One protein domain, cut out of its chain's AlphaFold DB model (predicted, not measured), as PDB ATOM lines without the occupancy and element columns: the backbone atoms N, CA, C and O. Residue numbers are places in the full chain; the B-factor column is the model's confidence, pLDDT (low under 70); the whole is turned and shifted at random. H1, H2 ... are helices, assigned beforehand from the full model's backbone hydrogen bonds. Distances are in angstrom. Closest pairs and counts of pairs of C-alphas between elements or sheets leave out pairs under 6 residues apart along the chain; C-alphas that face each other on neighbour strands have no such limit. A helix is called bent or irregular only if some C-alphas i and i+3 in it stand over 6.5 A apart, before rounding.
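This is residues 373 to 445 of the 448 residues of an uncharacterized protein of Fistulifera solaris (UniProt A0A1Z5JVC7). A compact, rounded cluster of helices: the long H1 has H2 packed across it near Thr 381, and H5, the second helix of a helical hairpin with H4, meets the last residues of H1, 387 to 389, at about a right angle, while H4 stays away from H1. The short H3 lies near H1, H2 and H5. You have 73 residues with five named helices, H1 to H5 in chain order, and no named strand; the class is all helix. The radius of gyration of the C-alphas is 10.8 A, and they span 27 by 26 by 24 A.

Find C-alpha 373 at (51.777, 18.588, 82.166); from there H1, residues 373 to 389, runs 22.1 A. It is only just irregular: C-alphas 386 and 389 are 6.51 A apart. H2, residues 395 to 407, spans 18.3 A. Next come H3, residues 413 to 419, and H4, residues 422 to 427. H5, residues 433 to 445, runs 19.5 A to C-alpha 445 at (49.017, -2.602, 97.874).

Begin at H1, the hub. It touches H2 at a steep tilt of 61 degrees, opposite ways; their closest C-alphas, of Thr 381 and Gly 399, are 5.1 A apart. With residues 387 to 389 alone it touches H5, about perpendicular at 88 degrees, closest at the C-alphas of Val 388 and Phe 439, 5.3 A. H1 and H3 only just touch, with 3 pairs of C-alphas within 8 A, closest at Ile 380 and Ile 413, 6.0 A. The hairpin of H4 and H5 has a shallow tilt of 19 degrees, its closest C-alphas, of Val 425 and Lys 436, 6.2 A apart. H4 is apart from H1, H2 and H3. In H2, H3 and H4 every O i to N i+4 pair is within hydrogen-bond range; in H1 12 of 13 are, in H5 7 of 9.

The farthest C-alphas, of Phe 373 and Val 434, are 27.6 A apart. The printed part has no cut, and its four links are tight. Residue 445 alone has pLDDT under 70.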
ATOM      1  N   PHE A 373      50.847  19.656  82.528       74.56
ATOM      2  CA  PHE A 373      51.777  18.588  82.166       74.56
ATOM      3  C   PHE A 373      52.899  18.397  83.196       74.56
ATOM      4  O   PHE A 373      53.193  17.274  83.604       74.56
ATOM      5  N   GLN A 374      53.523  19.487  83.642       74.88
ATOM      6  CA  GLN A 374      54.602  19.447  84.623       74.88
ATOM      7  C   GLN A 374      54.080  19.035  86.000       74.88
ATOM      8  O   GLN A 374      54.726  18.231  86.668       74.88
ATOM      9  N   SER A 375      52.896  19.510  86.399       81.50
ATOM     10  CA  SER A 375      52.254  19.080  87.647       81.50
ATOM     11  C   SER A 375      51.953  17.577  87.619       81.50
ATOM     12  O   SER A 375      52.260  16.868  88.574       81.50
ATOM     13  N   GLN A 376      51.437  17.060  86.497       87.19
ATOM     14  CA  GLN A 376      51.189  15.626  86.308       87.19
ATOM     15  C   GLN A 376      52.480  14.801  86.353       87.19
ATOM     16  O   GLN A 376      52.526  13.767  87.021       87.19
ATOM     17  N   LEU A 377      53.541  15.251  85.676       87.12
ATOM     18  CA  LEU A 377      54.838  14.576  85.723       87.12
ATOM     19  C   LEU A 377      55.442  14.586  87.126       87.12
ATOM     20  O   LEU A 377      55.978  13.560  87.543       87.12
ATOM     21  N   ASN A 378      55.344  15.701  87.850       86.25
ATOM     22  CA  ASN A 378      55.837  15.809  89.221       86.25
ATOM     23  C   ASN A 378      55.081  14.842  90.139       86.25
ATOM     24  O   ASN A 378      55.722  14.042  90.809       86.25
ATOM     25  N   TRP A 379      53.746  14.801  90.068       92.25
ATOM     26  CA  TRP A 379      52.945  13.862  90.861       92.25
ATOM     27  C   TRP A 379      53.275  12.399  90.574       92.25
ATOM     28  O   TRP A 379      53.393  11.601  91.500       92.25
ATOM     29  N   ILE A 380      53.452  12.023  89.304       94.56
ATOM     30  CA  ILE A 380      53.853  10.650  88.964       94.56
ATOM     31  C   ILE A 380      55.272  10.370  89.477       94.56
ATOM     32  O   ILE A 380      55.533   9.275  89.965       94.56
ATOM     33  N   THR A 381      56.183  11.340  89.380       92.56
ATOM     34  CA  THR A 381      57.573  11.209  89.848       92.56
ATOM     35  C   THR A 381      57.636  10.993  91.358       92.56
ATOM     36  O   THR A 381      58.281  10.047  91.803       92.56
ATOM     37  N   GLU A 382      56.935  11.825  92.125       91.44
ATOM     38  CA  GLU A 382      56.825  11.729  93.585       91.44
ATOM     39  C   GLU A 382      56.168  10.410  93.999       91.44
ATOM     40  O   GLU A 382      56.710   9.672  94.815       91.44
ATOM     41  N   TRP A 383      55.065  10.025  93.353       94.81
ATOM     42  CA  TRP A 383      54.419   8.737  93.610       94.81
ATOM     43  C   TRP A 383      55.347   7.546  93.345       94.81
ATOM     44  O   TRP A 383      55.395   6.605  94.143       94.81
ATOM     45  N   LEU A 384      56.111   7.580  92.247       94.75
ATOM     46  CA  LEU A 384      57.092   6.542  91.942       94.75
ATOM     47  C   LEU A 384      58.188   6.472  93.009       94.75
ATOM     48  O   LEU A 384      58.524   5.371  93.448       94.75
ATOM     49  N   ALA A 385      58.718   7.623  93.427       91.69
ATOM     50  CA  ALA A 385      59.749   7.708  94.451       91.69
ATOM     51  C   ALA A 385      59.236   7.190  95.802       91.69
ATOM     52  O   ALA A 385      59.810   6.258  96.354       91.69
ATOM     53  N   ASP A 386      58.102   7.696  96.279       91.12
ATOM     54  CA  ASP A 386      57.665   7.482  97.658       91.12
ATOM     55  C   ASP A 386      56.895   6.171  97.838       91.12
ATOM     56  O   ASP A 386      57.112   5.423  98.793       91.12
ATOM     57  N   SER A 387      55.989   5.866  96.907       92.19
ATOM     58  CA  SER A 387      55.009   4.782  97.075       92.19
ATOM     59  C   SER A 387      55.391   3.501  96.338       92.19
ATOM     60  O   SER A 387      55.032   2.400  96.763       92.19
ATOM     61  N   VAL A 388      56.118   3.615  95.225       93.50
ATOM     62  CA  VAL A 388      56.366   2.482  94.323       93.50
ATOM     63  C   VAL A 388      57.772   1.911  94.496       93.50
ATOM     64  O   VAL A 388      57.921   0.698  94.651       93.50
ATOM     65  N   ILE A 389      58.804   2.755  94.510       93.81
ATOM     66  CA  ILE A 389      60.212   2.332  94.596       93.81
ATOM     67  C   ILE A 389      60.762   2.488  96.022       93.81
ATOM     68  O   ILE A 389      61.355   1.542  96.549       93.81
ATOM     69  N   GLY A 390      60.445   3.583  96.717       88.31
ATOM     70  CA  GLY A 390      60.766   3.847  98.126       88.31
ATOM     71  C   GLY A 390      61.974   4.764  98.354       88.31
ATOM     72  O   GLY A 390      62.516   5.344  97.420       88.31
ATOM     73  N   TYR A 391      62.408   4.837  99.619       72.75
ATOM     74  CA  TYR A 391      63.300   5.860 100.201       72.75
ATOM     75  C   TYR A 391      64.645   6.121  99.487       72.75
ATOM     76  O   TYR A 391      65.213   7.192  99.668       72.75
ATOM     77  N   ASP A 392      65.131   5.190  98.660       79.31
ATOM     78  CA  ASP A 392      66.412   5.304  97.940       79.31
ATOM     79  C   ASP A 392      66.243   5.549  96.426       79.31
ATOM     80  O   ASP A 392      67.168   5.337  95.636       79.31
ATOM     81  N   ALA A 393      65.047   5.935  95.977       84.12
ATOM     82  CA  ALA A 393      64.794   6.191  94.566       84.12
ATOM     83  C   ALA A 393      65.507   7.471  94.092       84.12
ATOM     84  O   ALA A 393      65.247   8.558  94.601       84.12
ATOM     85  N   ASP A 394      66.362   7.360  93.070       84.44
ATOM     86  CA  ASP A 394      66.970   8.523  92.411       84.44
ATOM     87  C   ASP A 394      65.876   9.378  91.730       84.44
ATOM     88  O   ASP A 394      65.221   8.892  90.793       84.44
ATOM     89  N   PRO A 395      65.677  10.649  92.138       79.12
ATOM     90  CA  PRO A 395      64.652  11.522  91.566       79.12
ATOM     91  C   PRO A 395      64.784  11.718  90.051       79.12
ATOM     92  O   PRO A 395      63.774  11.848  89.352       79.12
ATOM     93  N   LEU A 396      66.010  11.709  89.512       77.00
ATOM     94  CA  LEU A 396      66.233  11.848  88.069       77.00
ATOM     95  C   LEU A 396      65.732  10.616  87.313       77.00
ATOM     96  O   LEU A 396      65.114  10.742  86.247       77.00
ATOM     97  N   GLU A 397      65.957   9.432  87.879       87.50
ATOM     98  CA  GLU A 397      65.474   8.174  87.326       87.50
ATOM     99  C   GLU A 397      63.949   8.042  87.446       87.50
ATOM    100  O   GLU A 397      63.296   7.629  86.484       87.50
ATOM    101  N   MET A 398      63.353   8.459  88.568       94.62
ATOM    102  CA  MET A 398      61.891   8.469  88.722       94.62
ATOM    103  C   MET A 398      61.234   9.431  87.735       94.62
ATOM    104  O   MET A 398      60.257   9.066  87.079       94.62
ATOM    105  N   GLY A 399      61.824  10.612  87.534       84.25
ATOM    106  CA  GLY A 399      61.373  11.549  86.510       84.25
ATOM    107  C   GLY A 399      61.449  10.947  85.105       84.25
ATOM    108  O   GLY A 399      60.565  11.167  84.276       84.25
ATOM    109  N   TYR A 400      62.479  10.143  84.820       85.94
ATOM    110  CA  TYR A 400      62.584   9.413  83.555       85.94
ATOM    111  C   TYR A 400      61.461   8.381  83.381       85.94
ATOM    112  O   TYR A 400      60.840   8.336  82.315       85.94
ATOM    113  N   TYR A 401      61.139   7.606  84.417       95.56
ATOM    114  CA  TYR A 401      60.034   6.644  84.381       95.56
ATOM    115  C   TYR A 401      58.670   7.323  84.239       95.56
ATOM    116  O   TYR A 401      57.867   6.896  83.407       95.56
ATOM    117  N   ALA A 402      58.430   8.409  84.978       93.88
ATOM    118  CA  ALA A 402      57.206   9.199  84.892       93.88
ATOM    119  C   ALA A 402      56.949   9.676  83.457       93.88
ATOM    120  O   ALA A 402      55.851   9.508  82.931       93.88
ATOM    121  N   ARG A 403      57.989  10.167  82.770       83.69
ATOM    122  CA  ARG A 403      57.900  10.567  81.358       83.69
ATOM    123  C   ARG A 403      57.583   9.401  80.430       83.69
ATOM    124  O   ARG A 403      56.759   9.550  79.532       83.69
ATOM    125  N   LYS A 404      58.209   8.237  80.624       92.06
ATOM    126  CA  LYS A 404      57.921   7.047  79.803       92.06
ATOM    127  C   LYS A 404      56.477   6.571  79.968       92.06
ATOM    128  O   LYS A 404      55.862   6.182  78.978       92.06
ATOM    129  N   LEU A 405      55.931   6.646  81.182       93.56
ATOM    130  CA  LEU A 405      54.522   6.359  81.454       93.56
ATOM    131  C   LEU A 405      53.607   7.401  80.804       93.56
ATOM    132  O   LEU A 405      52.647   7.032  80.128       93.56
ATOM    133  N   PHE A 406      53.951   8.681  80.924       89.06
ATOM    134  CA  PHE A 406      53.196   9.771  80.316       89.06
ATOM    135  C   PHE A 406      53.122   9.637  78.789       89.06
ATOM    136  O   PHE A 406      52.036   9.678  78.227       89.06
ATOM    137  N   VAL A 407      54.251   9.385  78.114       80.94
ATOM    138  CA  VAL A 407      54.312   9.177  76.650       80.94
ATOM    139  C   VAL A 407      53.465   7.980  76.201       80.94
ATOM    140  O   VAL A 407      52.957   7.969  75.083       80.94
ATOM    141  N   ARG A 408      53.265   6.983  77.071       86.81
ATOM    142  CA  ARG A 408      52.353   5.853  76.827       86.81
ATOM    143  C   ARG A 408      50.878   6.176  77.117       86.81
ATOM    144  O   ARG A 408      50.044   5.277  77.086       86.81
ATOM    145  N   GLY A 409      50.543   7.439  77.375       89.50
ATOM    146  CA  GLY A 409      49.180   7.906  77.627       89.50
ATOM    147  C   GLY A 409      48.748   7.839  79.094       89.50
ATOM    148  O   GLY A 409      47.570   8.038  79.397       89.50
ATOM    149  N   HIS A 410      49.663   7.547  80.025       94.12
ATOM    150  CA  HIS A 410      49.346   7.481  81.451       94.12
ATOM    151  C   HIS A 410      49.625   8.825  82.133       94.12
ATOM    152  O   HIS A 410      50.654   9.018  82.773       94.12
ATOM    153  N   HIS A 411      48.693   9.765  81.980       90.50
ATOM    154  CA  HIS A 411      48.856  11.154  82.438       90.50
ATOM    155  C   HIS A 411      48.500  11.381  83.919       90.50
ATOM    156  O   HIS A 411      48.490  12.514  84.392       90.50
ATOM    157  N   SER A 412      48.155  10.328  84.659       94.75
ATOM    158  CA  SER A 412      47.819  10.418  86.079       94.75
ATOM    159  C   SER A 412      48.120   9.111  86.802       94.75
ATOM    160  O   SER A 412      48.107   8.039  86.194       94.75
ATOM    161  N   ILE A 413      48.328   9.194  88.118       94.69
ATOM    162  CA  ILE A 413      48.509   8.021  88.984       94.69
ATOM    163  C   ILE A 413      47.306   7.078  88.857       94.69
ATOM    164  O   ILE A 413      47.500   5.883  88.674       94.69
ATOM    165  N   ALA A 414      46.081   7.613  88.830       93.62
ATOM    166  CA  ALA A 414      44.868   6.823  88.625       93.62
ATOM    167  C   ALA A 414      44.881   6.067  87.283       93.62
ATOM    168  O   ALA A 414      44.593   4.876  87.247       93.62
ATOM    169  N   ALA A 415      45.284   6.715  86.182       93.56
ATOM    170  CA  ALA A 415      45.380   6.057  84.878       93.56
ATOM    171  C   ALA A 415      46.479   4.982  84.844       93.56
ATOM    172  O   ALA A 415      46.314   3.964  84.170       93.56
ATOM    173  N   ILE A 416      47.590   5.189  85.562       95.00
ATOM    174  CA  ILE A 416      48.631   4.169  85.742       95.00
ATOM    175  C   ILE A 416      48.044   2.992  86.524       95.00
ATOM    176  O   ILE A 416      48.086   1.864  86.045       95.00
ATOM    177  N   GLN A 417      47.440   3.272  87.681       93.00
ATOM    178  CA  GLN A 417      46.834   2.299  88.587       93.00
ATOM    179  C   GLN A 417      45.665   1.535  87.992       93.00
ATOM    180  O   GLN A 417      45.420   0.415  88.417       93.00
ATOM    181  N   GLU A 418      44.927   2.095  87.045       92.62
ATOM    182  CA  GLU A 418      43.817   1.417  86.385       92.62
ATOM    183  C   GLU A 418      44.319   0.542  85.231       92.62
ATOM    184  O   GLU A 418      43.936  -0.627  85.121       92.62
ATOM    185  N   LYS A 419      45.193   1.097  84.383       93.75
ATOM    186  CA  LYS A 419      45.456   0.554  83.044       93.75
ATOM    187  C   LYS A 419      46.746  -0.247  82.930       93.75
ATOM    188  O   LYS A 419      46.814  -1.108  82.060       93.75
ATOM    189  N   VAL A 420      47.749   0.007  83.772       94.81
ATOM    190  CA  VAL A 420      49.032  -0.707  83.702       94.81
ATOM    191  C   VAL A 420      48.902  -2.063  84.389       94.81
ATOM    192  O   VAL A 420      48.596  -2.153  85.582       94.81
ATOM    193  N   LYS A 421      49.134  -3.140  83.641       94.62
ATOM    194  CA  LYS A 421      49.104  -4.519  84.141       94.62
ATOM    195  C   LYS A 421      50.508  -5.046  84.416       94.62
ATOM    196  O   LYS A 421      51.517  -4.424  84.081       94.62
ATOM    197  N   SER A 422      50.588  -6.223  85.034       95.25
ATOM    198  CA  SER A 422      51.869  -6.864  85.332       95.25
ATOM    199  C   SER A 422      52.691  -7.156  84.081       95.25
ATOM    200  O   SER A 422      53.916  -7.027  84.090       95.25
ATOM    201  N   GLU A 423      52.012  -7.524  82.999       96.38
ATOM    202  CA  GLU A 423      52.617  -7.845  81.711       96.38
ATOM    203  C   GLU A 423      53.245  -6.590  81.091       96.38
ATOM    204  O   GLU A 423      54.373  -6.647  80.596       96.38
ATOM    205  N   ASP A 424      52.575  -5.440  81.226       96.25
ATOM    206  CA  ASP A 424      53.084  -4.152  80.760       96.25
ATOM    207  C   ASP A 424      54.378  -3.787  81.492       96.25
ATOM    208  O   ASP A 424      55.391  -3.531  80.846       96.25
ATOM    209  N   VAL A 425      54.396  -3.851  82.829       96.19
ATOM    210  CA  VAL A 425      55.593  -3.515  83.623       96.19
ATOM    211  C   VAL A 425      56.772  -4.425  83.277       96.19
ATOM    212  O   VAL A 425      57.908  -3.962  83.134       96.19
ATOM    213  N   ASN A 426      56.517  -5.721  83.081       95.81
ATOM    214  CA  ASN A 426      57.548  -6.662  82.648       95.81
ATOM    215  C   ASN A 426      58.122  -6.286  81.271       95.81
ATOM    216  O   ASN A 426      59.339  -6.379  81.078       95.81
ATOM    217  N   SER A 427      57.286  -5.768  80.365       95.75
ATOM    218  CA  SER A 427      57.683  -5.303  79.028       95.75
ATOM    219  C   SER A 427      58.470  -3.983  79.003       95.75
ATOM    220  O   SER A 427      59.034  -3.643  77.967       95.75
ATOM    221  N   PHE A 428      58.538  -3.222  80.105       95.56
ATOM    222  CA  PHE A 428      59.225  -1.921  80.147       95.56
ATOM    223  C   PHE A 428      60.753  -2.074  80.096       95.56
ATOM    224  O   PHE A 428      61.427  -2.027  81.119       95.56
ATOM    225  N   ASP A 429      61.338  -2.294  78.926       93.88
ATOM    226  CA  ASP A 429      62.793  -2.377  78.699       93.88
ATOM    227  C   ASP A 429      63.604  -1.200  79.281       93.88
ATOM    228  O   ASP A 429      64.753  -1.373  79.679       93.88
ATOM    229  N   TRP A 430      62.979  -0.031  79.414       91.75
ATOM    230  CA  TRP A 430      63.541   1.188  79.995       91.75
ATOM    231  C   TRP A 430      63.543   1.243  81.533       91.75
ATOM    232  O   TRP A 430      64.151   2.152  82.097       91.75
ATOM    233  N   MET A 431      62.872   0.320  82.227       96.06
ATOM    234  CA  MET A 431      62.840   0.272  83.694       96.06
ATOM    235  C   MET A 431      63.815  -0.787  84.217       96.06
ATOM    236  O   MET A 431      63.816  -1.931  83.752       96.06
ATOM    237  N   LYS A 432      64.625  -0.440  85.226       93.75
ATOM    238  CA  LYS A 432      65.585  -1.382  85.824       93.75
ATOM    239  C   LYS A 432      64.866  -2.631  86.369       93.75
ATOM    240  O   LYS A 432      63.801  -2.500  86.977       93.75
ATOM    241  N   PRO A 433      65.450  -3.842  86.256       94.88
ATOM    242  CA  PRO A 433      64.801  -5.075  86.717       94.88
ATOM    243  C   PRO A 433      64.384  -5.069  88.195       94.88
ATOM    244  O   PRO A 433      63.345  -5.624  88.542       94.88
ATOM    245  N   VAL A 434      65.175  -4.442  89.074       94.12
ATOM    246  CA  VAL A 434      64.831  -4.286  90.501       94.12
ATOM    247  C   VAL A 434      63.607  -3.382  90.662       94.12
ATOM    248  O   VAL A 434      62.681  -3.735  91.387       94.12
ATOM    249  N   HIS A 435      63.566  -2.265  89.933       96.00
ATOM    250  CA  HIS A 435      62.470  -1.302  89.990       96.00
ATOM    251  C   HIS A 435      61.167  -1.895  89.456       96.00
ATOM    252  O   HIS A 435      60.133  -1.695  90.076       96.00
ATOM    253  N   LYS A 436      61.210  -2.735  88.410       96.00
ATOM    254  CA  LYS A 436      60.037  -3.508  87.959       96.00
ATOM    255  C   LYS A 436      59.457  -4.388  89.062       96.00
ATOM    256  O   LYS A 436      58.246  -4.429  89.247       96.00
ATOM    257  N   ARG A 437      60.314  -5.100  89.805       94.88
ATOM    258  CA  ARG A 437      59.866  -5.971  90.904       94.88
ATOM    259  C   ARG A 437      59.226  -5.172  92.035       94.88
ATOM    260  O   ARG A 437      58.184  -5.589  92.530       94.88
ATOM    261  N   LEU A 438      59.831  -4.044  92.415       94.31
ATOM    262  CA  LEU A 438      59.284  -3.129  93.424       94.31
ATOM    263  C   LEU A 438      57.962  -2.514  92.965       94.31
ATOM    264  O   LEU A 438      56.993  -2.517  93.721       94.31
ATOM    265  N   PHE A 439      57.897  -2.106  91.697       94.94
ATOM    266  CA  PHE A 439      56.675  -1.631  91.073       94.94
ATOM    267  C   PHE A 439      55.581  -2.680  91.217       94.94
ATOM    268  O   PHE A 439      54.575  -2.418  91.854       94.94
ATOM    269  N   LEU A 440      55.793  -3.904  90.732       93.81
ATOM    270  CA  LEU A 440      54.791  -4.972  90.796       93.81
ATOM    271  C   LEU A 440      54.366  -5.352  92.223       93.81
ATOM    272  O   LEU A 440      53.198  -5.688  92.434       93.81
ATOM    273  N   SER A 441      55.288  -5.333  93.191       92.62
ATOM    274  CA  SER A 441      54.990  -5.732  94.570       92.62
ATOM    275  C   SER A 441      54.198  -4.666  95.324       92.62
ATOM    276  O   SER A 441      53.222  -4.999  95.998       92.62
ATOM    277  N   ARG A 442      54.559  -3.387  95.184       89.50
ATOM    278  CA  ARG A 442      53.923  -2.282  95.921       89.50
ATOM    279  C   ARG A 442      52.698  -1.717  95.215       89.50
ATOM    280  O   ARG A 442      51.739  -1.331  95.876       89.50
ATOM    281  N   TYR A 443      52.652  -1.802  93.888       77.88
ATOM    282  CA  TYR A 443      51.506  -1.387  93.077       77.88
ATOM    283  C   TYR A 443      50.191  -2.048  93.514       77.88
ATOM    284  O   TYR A 443      49.171  -1.371  93.627       77.88
ATOM    285  N   LYS A 444      50.215  -3.347  93.852       70.44
ATOM    286  CA  LYS A 444      49.021  -4.078  94.319       70.44
ATOM    287  C   LYS A 444      48.503  -3.610  95.682       70.44
ATOM    288  O   LYS A 444      47.306  -3.715  95.918       70.44
ATOM    289  N   HIS A 445      49.375  -3.083  96.537       63.59
ATOM    290  CA  HIS A 445      49.017  -2.602  97.874       63.59
ATOM    291  C   HIS A 445      48.480  -1.162  97.860       63.59
ATOM    292  O   HIS A 445      47.885  -0.732  98.835       63.59
TER     293      HIS A 445